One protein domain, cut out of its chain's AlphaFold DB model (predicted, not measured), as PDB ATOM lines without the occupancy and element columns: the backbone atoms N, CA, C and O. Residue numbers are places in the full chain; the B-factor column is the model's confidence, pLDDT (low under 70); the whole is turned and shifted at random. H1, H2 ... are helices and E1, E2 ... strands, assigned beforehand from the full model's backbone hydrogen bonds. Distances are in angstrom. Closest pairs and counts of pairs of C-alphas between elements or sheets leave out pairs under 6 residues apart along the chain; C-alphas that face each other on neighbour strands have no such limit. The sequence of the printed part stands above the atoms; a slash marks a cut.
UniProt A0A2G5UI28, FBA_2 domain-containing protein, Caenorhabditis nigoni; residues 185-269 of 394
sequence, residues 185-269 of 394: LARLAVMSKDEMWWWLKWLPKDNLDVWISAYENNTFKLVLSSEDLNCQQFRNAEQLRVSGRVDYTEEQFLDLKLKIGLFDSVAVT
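AT A GLANCE: This is residues 185 to 269 of the 394 residues of the protein "FBA_2 domain-containing protein" of Caenorhabditis nigoni (UniProt A0A2G5UI28). A twisted wall of four side-by-side parallel strands, E1 to E4, has H1 packed over E1 at one edge, and its other face is bare of helices; of the three short helices H3 only grazes the sheet, while H2 and H4 are not on it, H4 sitting out beyond the E4 edge. The 85 printed residues hold, in order, E1 H1 E2 H2 H3 E3 H4 E4; the sheet's order is E1 E2 E3 E4. The class is mixed, and the whole is compact, with a radius of gyration of the C-alphas of 11.8 A and spans of 30 by 27 by 20 A.

IN THESE COORDINATES: Find C-alpha 185 at (23.774, 5.015, 88.718); there E1, residues 185 to 190, begins. H1 is residues 193 to 200, 10.4 A long, and E2 is 209 to 214, 17.1 A. H2 is 226 to 229, H3 232 to 236. E3, 239 to 246, spans 14.5 A and bends by 101 degrees at residue 243. After H4, 250 to 254, E4 runs from 260 to C-alpha 265 at (14.834, -13.943, 96.461).

HOW THE PARTS SIT: Look first at the twisted sheet: N 188 and O 211 are 2.8 A apart across E1 and E2, N 212 and O 241 2.8 A across E2 and E3, N 242 and O 262 2.8 A across E3 and E4. Three strand-helix-strand units, parallel neighbour strands joined through helices, have right-handed crossovers: E1 H1 E2, E2 H2 H3 E3, and E3 H4 E4. H1 is over E1 at a height of 8.7 A over the sheet; their closest C-alphas, Val 190 and Met 196, are 6.1 A apart. H3 only grazes the sheet with residues 233 to 236. H2 and H4 are not on it; they are close but not clearly touching, C-alphas 226 and 252 being closest at 7.9 A. H1, H3 and H4 have every O i to N i+4 pair within hydrogen-bond range; H2 is too short for one.

THE WHOLE: The C-alphas of Trp 202 and Thr 269, the two farthest apart, are 34.2 A apart. The printed part has no cut, and the link from E2 to H2 is long. Within it, look at residues 217 to 220, whose pLDDT is under 70; the mean of the printed part is 90.9.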
ATOM      1  N   LEU A 185      23.582   6.446  88.921       97.31
ATOM      2  CA  LEU A 185      23.774   5.015  88.718       97.31
ATOM      3  C   LEU A 185      25.123   4.560  89.273       97.31
ATOM      4  O   LEU A 185      26.172   5.045  88.850       97.31
ATOM      5  N   ALA A 186      25.092   3.573  90.166       98.12
ATOM      6  CA  ALA A 186      26.285   2.897  90.660       98.12
ATOM      7  C   ALA A 186      26.271   1.414  90.271       98.12
ATOM      8  O   ALA A 186      25.330   0.694  90.603       98.12
ATOM      9  N   ARG A 187      27.328   0.951  89.591       97.38
ATOM     10  CA  ARG A 187      27.580  -0.467  89.295       97.38
ATOM     11  C   ARG A 187      28.802  -0.930  90.079       97.38
ATOM     12  O   ARG A 187      29.907  -0.473  89.809       97.38
ATOM     13  N   LEU A 188      28.604  -1.803  91.055       96.19
ATOM     14  CA  LEU A 188      29.617  -2.192  92.028       96.19
ATOM     15  C   LEU A 188      29.780  -3.712  92.018       96.19
ATOM     16  O   LEU A 188      28.876  -4.433  92.433       96.19
ATOM     17  N   ALA A 189      30.935  -4.203  91.583       94.12
ATOM     18  CA  ALA A 189      31.341  -5.573  91.850       94.12
ATOM     19  C   ALA A 189      32.191  -5.590  93.126       94.12
ATOM     20  O   ALA A 189      33.266  -4.996  93.163       94.12
ATOM     21  N   VAL A 190      31.676  -6.236  94.170       92.88
ATOM     22  CA  VAL A 190      32.218  -6.195  95.535       92.88
ATOM     23  C   VAL A 190      32.661  -7.582  95.994       92.88
ATOM     24  O   VAL A 190      32.100  -8.599  95.573       92.88
ATOM     25  N   MET A 191      33.647  -7.634  96.886       90.12
ATOM     26  CA  MET A 191      34.109  -8.873  97.519       90.12
ATOM     27  C   MET A 191      33.385  -9.157  98.841       90.12
ATOM     28  O   MET A 191      33.331 -10.308  99.281       90.12
ATOM     29  N   SER A 192      32.811  -8.131  99.479       90.88
ATOM     30  CA  SER A 192      32.121  -8.245 100.768       90.88
ATOM     31  C   SER A 192      31.006  -7.204 100.943       90.88
ATOM     32  O   SER A 192      30.896  -6.238 100.184       90.88
ATOM     33  N   LYS A 193      30.173  -7.384 101.980       91.81
ATOM     34  CA  LYS A 193      29.192  -6.366 102.389       91.81
ATOM     35  C   LYS A 193      29.855  -5.083 102.884       91.81
ATOM     36  O   LYS A 193      29.327  -4.006 102.635       91.81
ATOM     37  N   ASP A 194      30.994  -5.189 103.560       93.69
ATOM     38  CA  ASP A 194      31.692  -4.022 104.104       93.69
ATOM     39  C   ASP A 194      32.174  -3.106 102.977       93.69
ATOM     40  O   ASP A 194      32.017  -1.889 103.055       93.69
ATOM     41  N   GLU A 195      32.657  -3.685 101.876       94.06
ATOM     42  CA  GLU A 195      33.011  -2.934 100.669       94.06
ATOM     43  C   GLU A 195      31.796  -2.272 100.016       94.06
ATOM     44  O   GLU A 195      31.856  -1.104  99.632       94.06
ATOM     45  N   MET A 196      30.673  -2.992  99.917       95.12
ATOM     46  CA  MET A 196      29.415  -2.424  99.425       95.12
ATOM     47  C   MET A 196      29.009  -1.201 100.253       95.12
ATOM     48  O   MET A 196      28.733  -0.139  99.693       95.12
ATOM     49  N   TRP A 197      29.014  -1.316 101.581       96.06
ATOM     50  CA  TRP A 197      28.673  -0.207 102.469       96.06
ATOM     51  C   TRP A 197      29.688   0.936 102.398       96.06
ATOM     52  O   TRP A 197      29.296   2.106 102.433       96.06
ATOM     53  N   TRP A 198      30.974   0.622 102.222       97.06
ATOM     54  CA  TRP A 198      32.009   1.624 101.993       97.06
ATOM     55  C   TRP A 198      31.764   2.417 100.701       97.06
ATOM     56  O   TRP A 198      32.019   3.618 100.669       97.06
ATOM     57  N   TRP A 199      31.229   1.799  99.649       96.88
ATOM     58  CA  TRP A 199      30.842   2.530  98.441       96.88
ATOM     59  C   TRP A 199      29.568   3.348  98.641       96.88
ATOM     60  O   TRP A 199      29.525   4.532  98.299       96.88
ATOM     61  N   LEU A 200      28.538   2.749  99.243       96.62
ATOM     62  CA  LEU A 200      27.239   3.395  99.435       96.62
ATOM     63  C   LEU A 200      27.305   4.654 100.312       96.62
ATOM     64  O   LEU A 200      26.499   5.559 100.100       96.62
ATOM     65  N   LYS A 201      28.272   4.774 101.239       96.62
ATOM     66  CA  LYS A 201      28.454   6.012 102.035       96.62
ATOM     67  C   LYS A 201      28.823   7.243 101.199       96.62
ATOM     68  O   LYS A 201      28.592   8.360 101.655       96.62
ATOM     69  N   TRP A 202      29.398   7.065 100.007       97.25
ATOM     70  CA  TRP A 202      29.784   8.175  99.128       97.25
ATOM     71  C   TRP A 202      28.693   8.557  98.130       97.25
ATOM     72  O   TRP A 202      28.765   9.623  97.518       97.25
ATOM     73  N   LEU A 203      27.689   7.700  97.969       97.75
ATOM     74  CA  LEU A 203      26.631   7.833  96.982       97.75
ATOM     75  C   LEU A 203      25.402   8.541  97.581       97.75
ATOM     76  O   LEU A 203      25.215   8.538  98.803       97.75
ATOM     77  N   PRO A 204      24.566   9.187  96.751       96.81
ATOM     78  CA  PRO A 204      23.401   9.897  97.247       96.81
ATOM     79  C   PRO A 204      22.374   8.914  97.809       96.81
ATOM     80  O   PRO A 204      22.250   7.778  97.355       96.81
ATOM     81  N   LYS A 205      21.633   9.366  98.822       94.94
ATOM     82  CA  LYS A 205      20.598   8.554  99.475       94.94
ATOM     83  C   LYS A 205      19.320   8.428  98.644       94.94
ATOM     84  O   LYS A 205      18.562   7.489  98.850       94.94
ATOM     85  N   ASP A 206      19.102   9.365  97.726       92.88
ATOM     86  CA  ASP A 206      17.914   9.481  96.885       92.88
ATOM     87  C   ASP A 206      18.318   9.556  95.409       92.88
ATOM     88  O   ASP A 206      19.415  10.015  95.093       92.88
ATOM     89  N   ASN A 207      17.408   9.162  94.511       91.56
ATOM     90  CA  ASN A 207      17.607   9.191  93.054       91.56
ATOM     91  C   ASN A 207      18.849   8.415  92.579       91.56
ATOM     92  O   ASN A 207      19.518   8.830  91.630       91.56
ATOM     93  N   LEU A 208      19.148   7.298  93.246       96.06
ATOM     94  CA  LEU A 208      20.256   6.412  92.920       96.06
ATOM     95  C   LEU A 208      19.726   5.040  92.509       96.06
ATOM     96  O   LEU A 208      19.127   4.331  93.314       96.06
ATOM     97  N   ASP A 209      20.024   4.644  91.280       96.50
ATOM     98  CA  ASP A 209      19.896   3.268  90.825       96.50
ATOM     99  C   ASP A 209      21.164   2.489  91.193       96.50
ATOM    100  O   ASP A 209      22.290   2.968  91.010       96.50
ATOM    101  N   VAL A 210      20.996   1.274  91.720       96.00
ATOM    102  CA  VAL A 210      22.106   0.504  92.299       96.00
ATOM    103  C   VAL A 210      22.177  -0.892  91.713       96.00
ATOM    104  O   VAL A 210      21.212  -1.656  91.750       96.00
ATOM    105  N   TRP A 211      23.332  -1.223  91.142       96.06
ATOM    106  CA  TRP A 211      23.638  -2.536  90.594       96.06
ATOM    107  C   TRP A 211      24.829  -3.103  91.356       96.06
ATOM    108  O   TRP A 211      25.933  -2.576  91.260       96.06
ATOM    109  N   ILE A 212      24.614  -4.163  92.122       95.06
ATOM    110  CA  ILE A 212      25.646  -4.803  92.931       95.06
ATOM    111  C   ILE A 212      25.832  -6.233  92.445       95.06
ATOM    112  O   ILE A 212      24.864  -6.962  92.241       95.06
ATOM    113  N   SER A 213      27.074  -6.661  92.294       92.25
ATOM    114  CA  SER A 213      27.414  -8.049  92.006       92.25
ATOM    115  C   SER A 213      28.542  -8.526  92.907       92.25
ATOM    116  O   SER A 213      29.410  -7.746  93.287       92.25
ATOM    117  N   ALA A 214      28.570  -9.816  93.229       88.69
ATOM    118  CA  ALA A 214      29.797 -10.414  93.741       88.69
ATOM    119  C   ALA A 214      30.868 -10.382  92.635       88.69
ATOM    120  O   ALA A 214      30.564 -10.685  91.481       88.69
ATOM    121  N   TYR A 215      32.098  -9.990  92.967       82.50
ATOM    122  CA  TYR A 215      33.191  -9.931  91.990       82.50
ATOM    123  C   TYR A 215      33.621 -11.328  91.511       82.50
ATOM    124  O   TYR A 215      33.855 -11.548  90.327       82.50
ATOM    125  N   GLU A 216      33.690 -12.308  92.414       78.31
ATOM    126  CA  GLU A 216      33.924 -13.704  92.038       78.31
ATOM    127  C   GLU A 216      32.595 -14.382  91.674       78.31
ATOM    128  O   GLU A 216      31.597 -14.189  92.368       78.31
ATOM    129  N   ASN A 217      32.602 -15.247  90.646       63.28
ATOM    130  CA  ASN A 217      31.446 -16.006  90.121       63.28
ATOM    131  C   ASN A 217      30.709 -16.897  91.145       63.28
ATOM    132  O   ASN A 217      29.810 -17.655  90.786       63.28
ATOM    133  N   ASN A 218      31.062 -16.828  92.425       57.66
ATOM    134  CA  ASN A 218      30.309 -17.441  93.500       57.66
ATOM    135  C   ASN A 218      29.203 -16.475  93.963       57.66
ATOM    136  O   ASN A 218      29.244 -15.940  95.075       57.66
ATOM    137  N   THR A 219      28.210 -16.260  93.094       55.56
ATOM    138  CA  THR A 219      27.010 -15.423  93.306       55.56
ATOM    139  C   THR A 219      26.232 -15.763  94.586       55.56
ATOM    140  O   THR A 219      25.378 -14.999  95.020       55.56
ATOM    141  N   PHE A 220      26.565 -16.864  95.264       57.78
ATOM    142  CA  PHE A 220      25.981 -17.264  96.542       57.78
ATOM    143  C   PHE A 220      26.594 -16.600  97.785       57.78
ATOM    144  O   PHE A 220      26.056 -16.798  98.873       57.78
ATOM    145  N   LYS A 221      27.688 -15.831  97.669       72.75
ATOM    146  CA  LYS A 221      28.309 -15.172  98.837       72.75
ATOM    147  C   LYS A 221      27.613 -13.878  99.261       72.75
ATOM    148  O   LYS A 221      27.589 -13.575 100.452       72.75
ATOM    149  N   LEU A 222      27.055 -13.112  98.323       87.31
ATOM    150  CA  LEU A 222      26.382 -11.862  98.665       87.31
ATOM    151  C   LEU A 222      24.918 -12.142  99.015       87.31
ATOM    152  O   LEU A 222      24.131 -12.511  98.147       87.31
ATOM    153  N   VAL A 223      24.566 -11.966 100.289       91.00
ATOM    154  CA  VAL A 223      23.197 -12.130 100.796       91.00
ATOM    155  C   VAL A 223      22.785 -10.860 101.525       91.00
ATOM    156  O   VAL A 223      23.274 -10.631 102.623       91.00
ATOM    157  N   LEU A 224      21.910 -10.037 100.955       93.62
ATOM    158  CA  LEU A 224      21.393  -8.835 101.618       93.62
ATOM    159  C   LEU A 224      20.208  -9.205 102.511       93.62
ATOM    160  O   LEU A 224      19.249  -9.809 102.027       93.62
ATOM    161  N   SER A 225      20.286  -8.870 103.799       94.88
ATOM    162  CA  SER A 225      19.198  -9.122 104.746       94.88
ATOM    163  C   SER A 225      18.088  -8.080 104.612       94.88
ATOM    164  O   SER A 225      18.266  -7.037 103.980       94.88
ATOM    165  N   SER A 226      16.948  -8.327 105.253       94.50
ATOM    166  CA  SER A 226      15.858  -7.349 105.314       94.50
ATOM    167  C   SER A 226      16.291  -5.997 105.904       94.50
ATOM    168  O   SER A 226      15.817  -4.951 105.456       94.50
ATOM    169  N   GLU A 227      17.227  -5.989 106.862       95.12
ATOM    170  CA  GLU A 227      17.787  -4.767 107.442       95.12
ATOM    171  C   GLU A 227      18.665  -4.013 106.439       95.12
ATOM    172  O   GLU A 227      18.530  -2.794 106.318       95.12
ATOM    173  N   ASP A 228      19.504  -4.728 105.678       94.88
ATOM    174  CA  ASP A 228      20.333  -4.129 104.623       94.88
ATOM    175  C   ASP A 228      19.449  -3.425 103.577       94.88
ATOM    176  O   ASP A 228      19.716  -2.295 103.157       94.88
ATOM    177  N   LEU A 229      18.355  -4.089 103.189       94.06
ATOM    178  CA  LEU A 229      17.396  -3.631 102.182       94.06
ATOM    179  C   LEU A 229      16.544  -2.439 102.643       94.06
ATOM    180  O   LEU A 229      15.946  -1.756 101.812       94.06
ATOM    181  N   ASN A 230      16.508  -2.150 103.947       92.81
ATOM    182  CA  ASN A 230      15.772  -1.014 104.501       92.81
ATOM    183  C   ASN A 230      16.537   0.320 104.383       92.81
ATOM    184  O   ASN A 230      16.020   1.367 104.785       92.81
ATOM    185  N   CYS A 231      17.761   0.316 103.844       93.19
ATOM    186  CA  CYS A 231      18.502   1.553 103.631       93.19
ATOM    187  C   CYS A 231      17.826   2.451 102.578       93.19
ATOM    188  O   CYS A 231      17.135   1.989 101.666       93.19
ATOM    189  N   GLN A 232      18.018   3.765 102.717       93.06
ATOM    190  CA  GLN A 232      17.314   4.762 101.906       93.06
ATOM    191  C   GLN A 232      17.611   4.598 100.407       93.06
ATOM    192  O   GLN A 232      16.683   4.640  99.602       93.06
ATOM    193  N   GLN A 233      18.869   4.307 100.055       94.31
ATOM    194  CA  GLN A 233      19.303   4.076  98.677       94.31
ATOM    195  C   GLN A 233      18.493   2.968  97.995       94.31
ATOM    196  O   GLN A 233      18.026   3.153  96.879       94.31
ATOM    197  N   PHE A 234      18.289   1.825  98.659       94.00
ATOM    198  CA  PHE A 234      17.565   0.699  98.061       94.00
ATOM    199  C   PHE A 234      16.054   0.917  98.027       94.00
ATOM    200  O   PHE A 234      15.404   0.532  97.057       94.00
ATOM    201  N   ARG A 235      15.488   1.565  99.049       90.81
ATOM    202  CA  ARG A 235      14.047   1.861  99.101       90.81
ATOM    203  C   ARG A 235      13.605   2.885  98.060       90.81
ATOM    204  O   ARG A 235      12.474   2.811  97.582       90.81
ATOM    205  N   ASN A 236      14.482   3.836  97.747       90.56
ATOM    206  CA  ASN A 236      14.189   4.944  96.842       90.56
ATOM    207  C   ASN A 236      14.729   4.724  95.422       90.56
ATOM    208  O   ASN A 236      14.469   5.556  94.553       90.56
ATOM    209  N   ALA A 237      15.452   3.628  95.175       93.00
ATOM    210  CA  ALA A 237      15.895   3.258  93.839       93.00
ATOM    211  C   ALA A 237      14.690   3.032  92.913       93.00
ATOM    212  O   ALA A 237      13.686   2.433  93.305       93.00
ATOM    213  N   GLU A 238      14.794   3.462  91.655       93.62
ATOM    214  CA  GLU A 238      13.854   3.014  90.626       93.62
ATOM    215  C   GLU A 238      14.325   1.693  90.011       93.62
ATOM    216  O   GLU A 238      13.507   0.893  89.541       93.62
ATOM    217  N   GLN A 239      15.638   1.453  90.026       94.81
ATOM    218  CA  GLN A 239      16.267   0.232  89.557       94.81
ATOM    219  C   GLN A 239      17.211  -0.346  90.607       94.81
ATOM    220  O   GLN A 239      18.188   0.285  91.012       94.81
ATOM    221  N   LEU A 240      16.963  -1.601  90.972       95.12
ATOM    222  CA  LEU A 240      17.825  -2.371  91.856       95.12
ATOM    223  C   LEU A 240      18.204  -3.682  91.181       95.12
ATOM    224  O   LEU A 240      17.344  -4.482  90.806       95.12
ATOM    225  N   ARG A 241      19.508  -3.909  91.035       94.25
ATOM    226  CA  ARG A 241      20.049  -5.172  90.537       94.25
ATOM    227  C   ARG A 241      21.039  -5.717  91.545       94.25
ATOM    228  O   ARG A 241      21.980  -5.026  91.913       94.25
ATOM    229  N   VAL A 242      20.831  -6.945  91.983       93.31
ATOM    230  CA  VAL A 242      21.718  -7.641  92.906       93.31
ATOM    231  C   VAL A 242      22.010  -9.008  92.305       93.31
ATOM    232  O   VAL A 242      21.152  -9.886  92.309       93.31
ATOM    233  N   SER A 243      23.225  -9.202  91.790       89.31
ATOM    234  CA  SER A 243      23.736 -10.527  91.414       89.31
ATOM    235  C   SER A 243      24.153 -11.270  92.683       89.31
ATOM    236  O   SER A 243      25.337 -11.422  92.990       89.31
ATOM    237  N   GLY A 244      23.143 -11.646  93.460       87.69
ATOM    238  CA  GLY A 244      23.234 -12.248  94.777       87.69
ATOM    239  C   GLY A 244      21.839 -12.491  95.344       87.69
ATOM    240  O   GLY A 244      20.826 -12.302  94.666       87.69
ATOM    241  N   ARG A 245      21.788 -12.908  96.606       88.69
ATOM    242  CA  ARG A 245      20.537 -13.206  97.300       88.69
ATOM    243  C   ARG A 245      20.024 -11.987  98.047       88.69
ATOM    244  O   ARG A 245      20.801 -11.269  98.673       88.69
ATOM    245  N   VAL A 246      18.713 -11.803  98.046       92.44
ATOM    246  CA  VAL A 246      18.027 -10.795  98.854       92.44
ATOM    247  C   VAL A 246      16.945 -11.449  99.705       92.44
ATOM    248  O   VAL A 246      16.189 -12.312  99.241       92.44
ATOM    249  N   ASP A 247      16.880 -11.034 100.961       92.69
ATOM    250  CA  ASP A 247      15.943 -11.545 101.955       92.69
ATOM    251  C   ASP A 247      14.907 -10.474 102.315       92.69
ATOM    252  O   ASP A 247      14.891  -9.927 103.416       92.69
ATOM    253  N   TYR A 248      14.076 -10.112 101.335       92.94
ATOM    254  CA  TYR A 248      12.937  -9.228 101.573       92.94
ATOM    255  C   TYR A 248      11.910  -9.910 102.475       92.94
ATOM    256  O   TYR A 248      11.509 -11.047 102.210       92.94
ATOM    257  N   THR A 249      11.398  -9.179 103.468       93.69
ATOM    258  CA  THR A 249      10.152  -9.587 104.129       93.69
ATOM    259  C   THR A 249       8.977  -9.486 103.153       93.69
ATOM    260  O   THR A 249       9.040  -8.769 102.149       93.69
ATOM    261  N   GLU A 250       7.876 -10.178 103.451       93.94
ATOM    262  CA  GLU A 250       6.664 -10.099 102.624       93.94
ATOM    263  C   GLU A 250       6.159  -8.651 102.505       93.94
ATOM    264  O   GLU A 250       5.837  -8.193 101.410       93.94
ATOM    265  N   GLU A 251       6.167  -7.905 103.613       93.62
ATOM    266  CA  GLU A 251       5.768  -6.495 103.652       93.62
ATOM    267  C   GLU A 251       6.690  -5.614 102.804       93.62
ATOM    268  O   GLU A 251       6.210  -4.829 101.988       93.62
ATOM    269  N   GLN A 252       8.012  -5.777 102.940       93.25
ATOM    270  CA  GLN A 252       8.978  -5.016 102.149       93.25
ATOM    271  C   GLN A 252       8.822  -5.289 100.652       93.25
ATOM    272  O   GLN A 252       8.898  -4.359  99.854       93.25
ATOM    273  N   PHE A 253       8.597  -6.549 100.270       93.12
ATOM    274  CA  PHE A 253       8.417  -6.927  98.873       93.12
ATOM    275  C   PHE A 253       7.141  -6.320  98.268       93.12
ATOM    276  O   PHE A 253       7.143  -5.863  97.125       93.12
ATOM    277  N   LEU A 254       6.046  -6.290  99.033       93.38
ATOM    278  CA  LEU A 254       4.770  -5.733  98.580       93.38
ATOM    279  C   LEU A 254       4.764  -4.194  98.515       93.38
ATOM    280  O   LEU A 254       3.978  -3.648  97.741       93.38
ATOM    281  N   ASP A 255       5.641  -3.515  99.263       91.12
ATOM    282  CA  ASP A 255       5.822  -2.048  99.258       91.12
ATOM    283  C   ASP A 255       6.982  -1.572  98.351       91.12
ATOM    284  O   ASP A 255       7.397  -0.410  98.392       91.12
ATOM    285  N   LEU A 256       7.542  -2.451  97.508       89.56
ATOM    286  CA  LEU A 256       8.610  -2.065  96.582       89.56
ATOM    287  C   LEU A 256       8.158  -0.931  95.654       89.56
ATOM    288  O   LEU A 256       7.088  -0.982  95.057       89.56
ATOM    289  N   LYS A 257       9.026   0.063  95.445       87.56
ATOM    290  CA  LYS A 257       8.804   1.170  94.489       87.56
ATOM    291  C   LYS A 257       9.594   1.016  93.187       87.56
ATOM    292  O   LYS A 257       9.574   1.903  92.334       87.56
ATOM    293  N   LEU A 258      10.254  -0.130  93.024       91.12
ATOM    294  CA  LEU A 258      11.103  -0.447  91.884       91.12
ATOM    295  C   LEU A 258      10.298  -0.485  90.580       91.12
ATOM    296  O   LEU A 258       9.261  -1.144  90.480       91.12
ATOM    297  N   LYS A 259      10.841   0.161  89.549       93.88
ATOM    298  CA  LYS A 259      10.452  -0.059  88.153       93.88
ATOM    299  C   LYS A 259      11.179  -1.276  87.591       93.88
ATOM    300  O   LYS A 259      10.585  -2.025  86.817       93.88
ATOM    301  N   ILE A 260      12.449  -1.461  87.956       94.25
ATOM    302  CA  ILE A 260      13.280  -2.586  87.511       94.25
ATOM    303  C   ILE A 260      13.909  -3.272  88.726       94.25
ATOM    304  O   ILE A 260      14.685  -2.654  89.450       94.25
ATOM    305  N   GLY A 261      13.603  -4.551  88.930       93.88
ATOM    306  CA  GLY A 261      14.247  -5.392  89.940       93.88
ATOM    307  C   GLY A 261      14.885  -6.632  89.316       93.88
ATOM    308  O   GLY A 261      14.270  -7.280  88.470       93.88
ATOM    309  N   LEU A 262      16.118  -6.953  89.707       92.50
ATOM    310  CA  LEU A 262      16.811  -8.190  89.329       92.50
ATOM    311  C   LEU A 262      17.553  -8.733  90.543       92.50
ATOM    312  O   LEU A 262      18.557  -8.145  90.937       92.50
ATOM    313  N   PHE A 263      17.065  -9.820  91.132       91.12
ATOM    314  CA  PHE A 263      17.696 -10.441  92.296       91.12
ATOM    315  C   PHE A 263      17.168 -11.857  92.546       91.12
ATOM    316  O   PHE A 263      16.041 -12.195  92.175       91.12
ATOM    317  N   ASP A 264      17.960 -12.668  93.245       89.19
ATOM    318  CA  ASP A 264      17.508 -13.968  93.736       89.19
ATOM    319  C   ASP A 264      16.828 -13.776  95.089       89.19
ATOM    320  O   ASP A 264      17.466 -13.367  96.060       89.19
ATOM    321  N   SER A 265      15.535 -14.078  95.185       87.44
ATOM    322  CA  SER A 265      14.834 -13.943  96.461       87.44
ATOM    323  C   SER A 265      14.863 -15.239  97.265       87.44
ATOM    324  O   SER A 265      14.555 -16.314  96.747       87.44
ATOM    325  N   VAL A 266      15.202 -15.131  98.553       84.50
ATOM    326  CA  VAL A 266      15.250 -16.278  99.475       84.50
ATOM    327  C   VAL A 266      13.893 -16.541 100.132       84.50
ATOM    328  O   VAL A 266      13.475 -17.698 100.211       84.50
ATOM    329  N   ALA A 267      13.202 -15.489 100.578       85.12
ATOM    330  CA  ALA A 267      11.975 -15.598 101.369       85.12
ATOM    331  C   ALA A 267      10.672 -15.371 100.585       85.12
ATOM    332  O   ALA A 267       9.604 -15.740 101.073       85.12
ATOM    333  N   VAL A 268      10.713 -14.804  99.370       89.12
ATOM    334  CA  VAL A 268       9.483 -14.475  98.628       89.12
ATOM    335  C   VAL A 268       8.766 -15.746  98.168       89.12
ATOM    336  O   VAL A 268       9.220 -16.476  97.277       89.12
ATOM    337  N   THR A 269       7.607 -15.988  98.779       92.38
ATOM    338  CA  THR A 269       6.743 -17.139  98.503       92.38
ATOM    339  C   THR A 269       5.837 -16.903  97.296       92.38
ATOM    340  O   THR A 269       5.560 -15.772  96.900       92.38
TER     341      THR A 269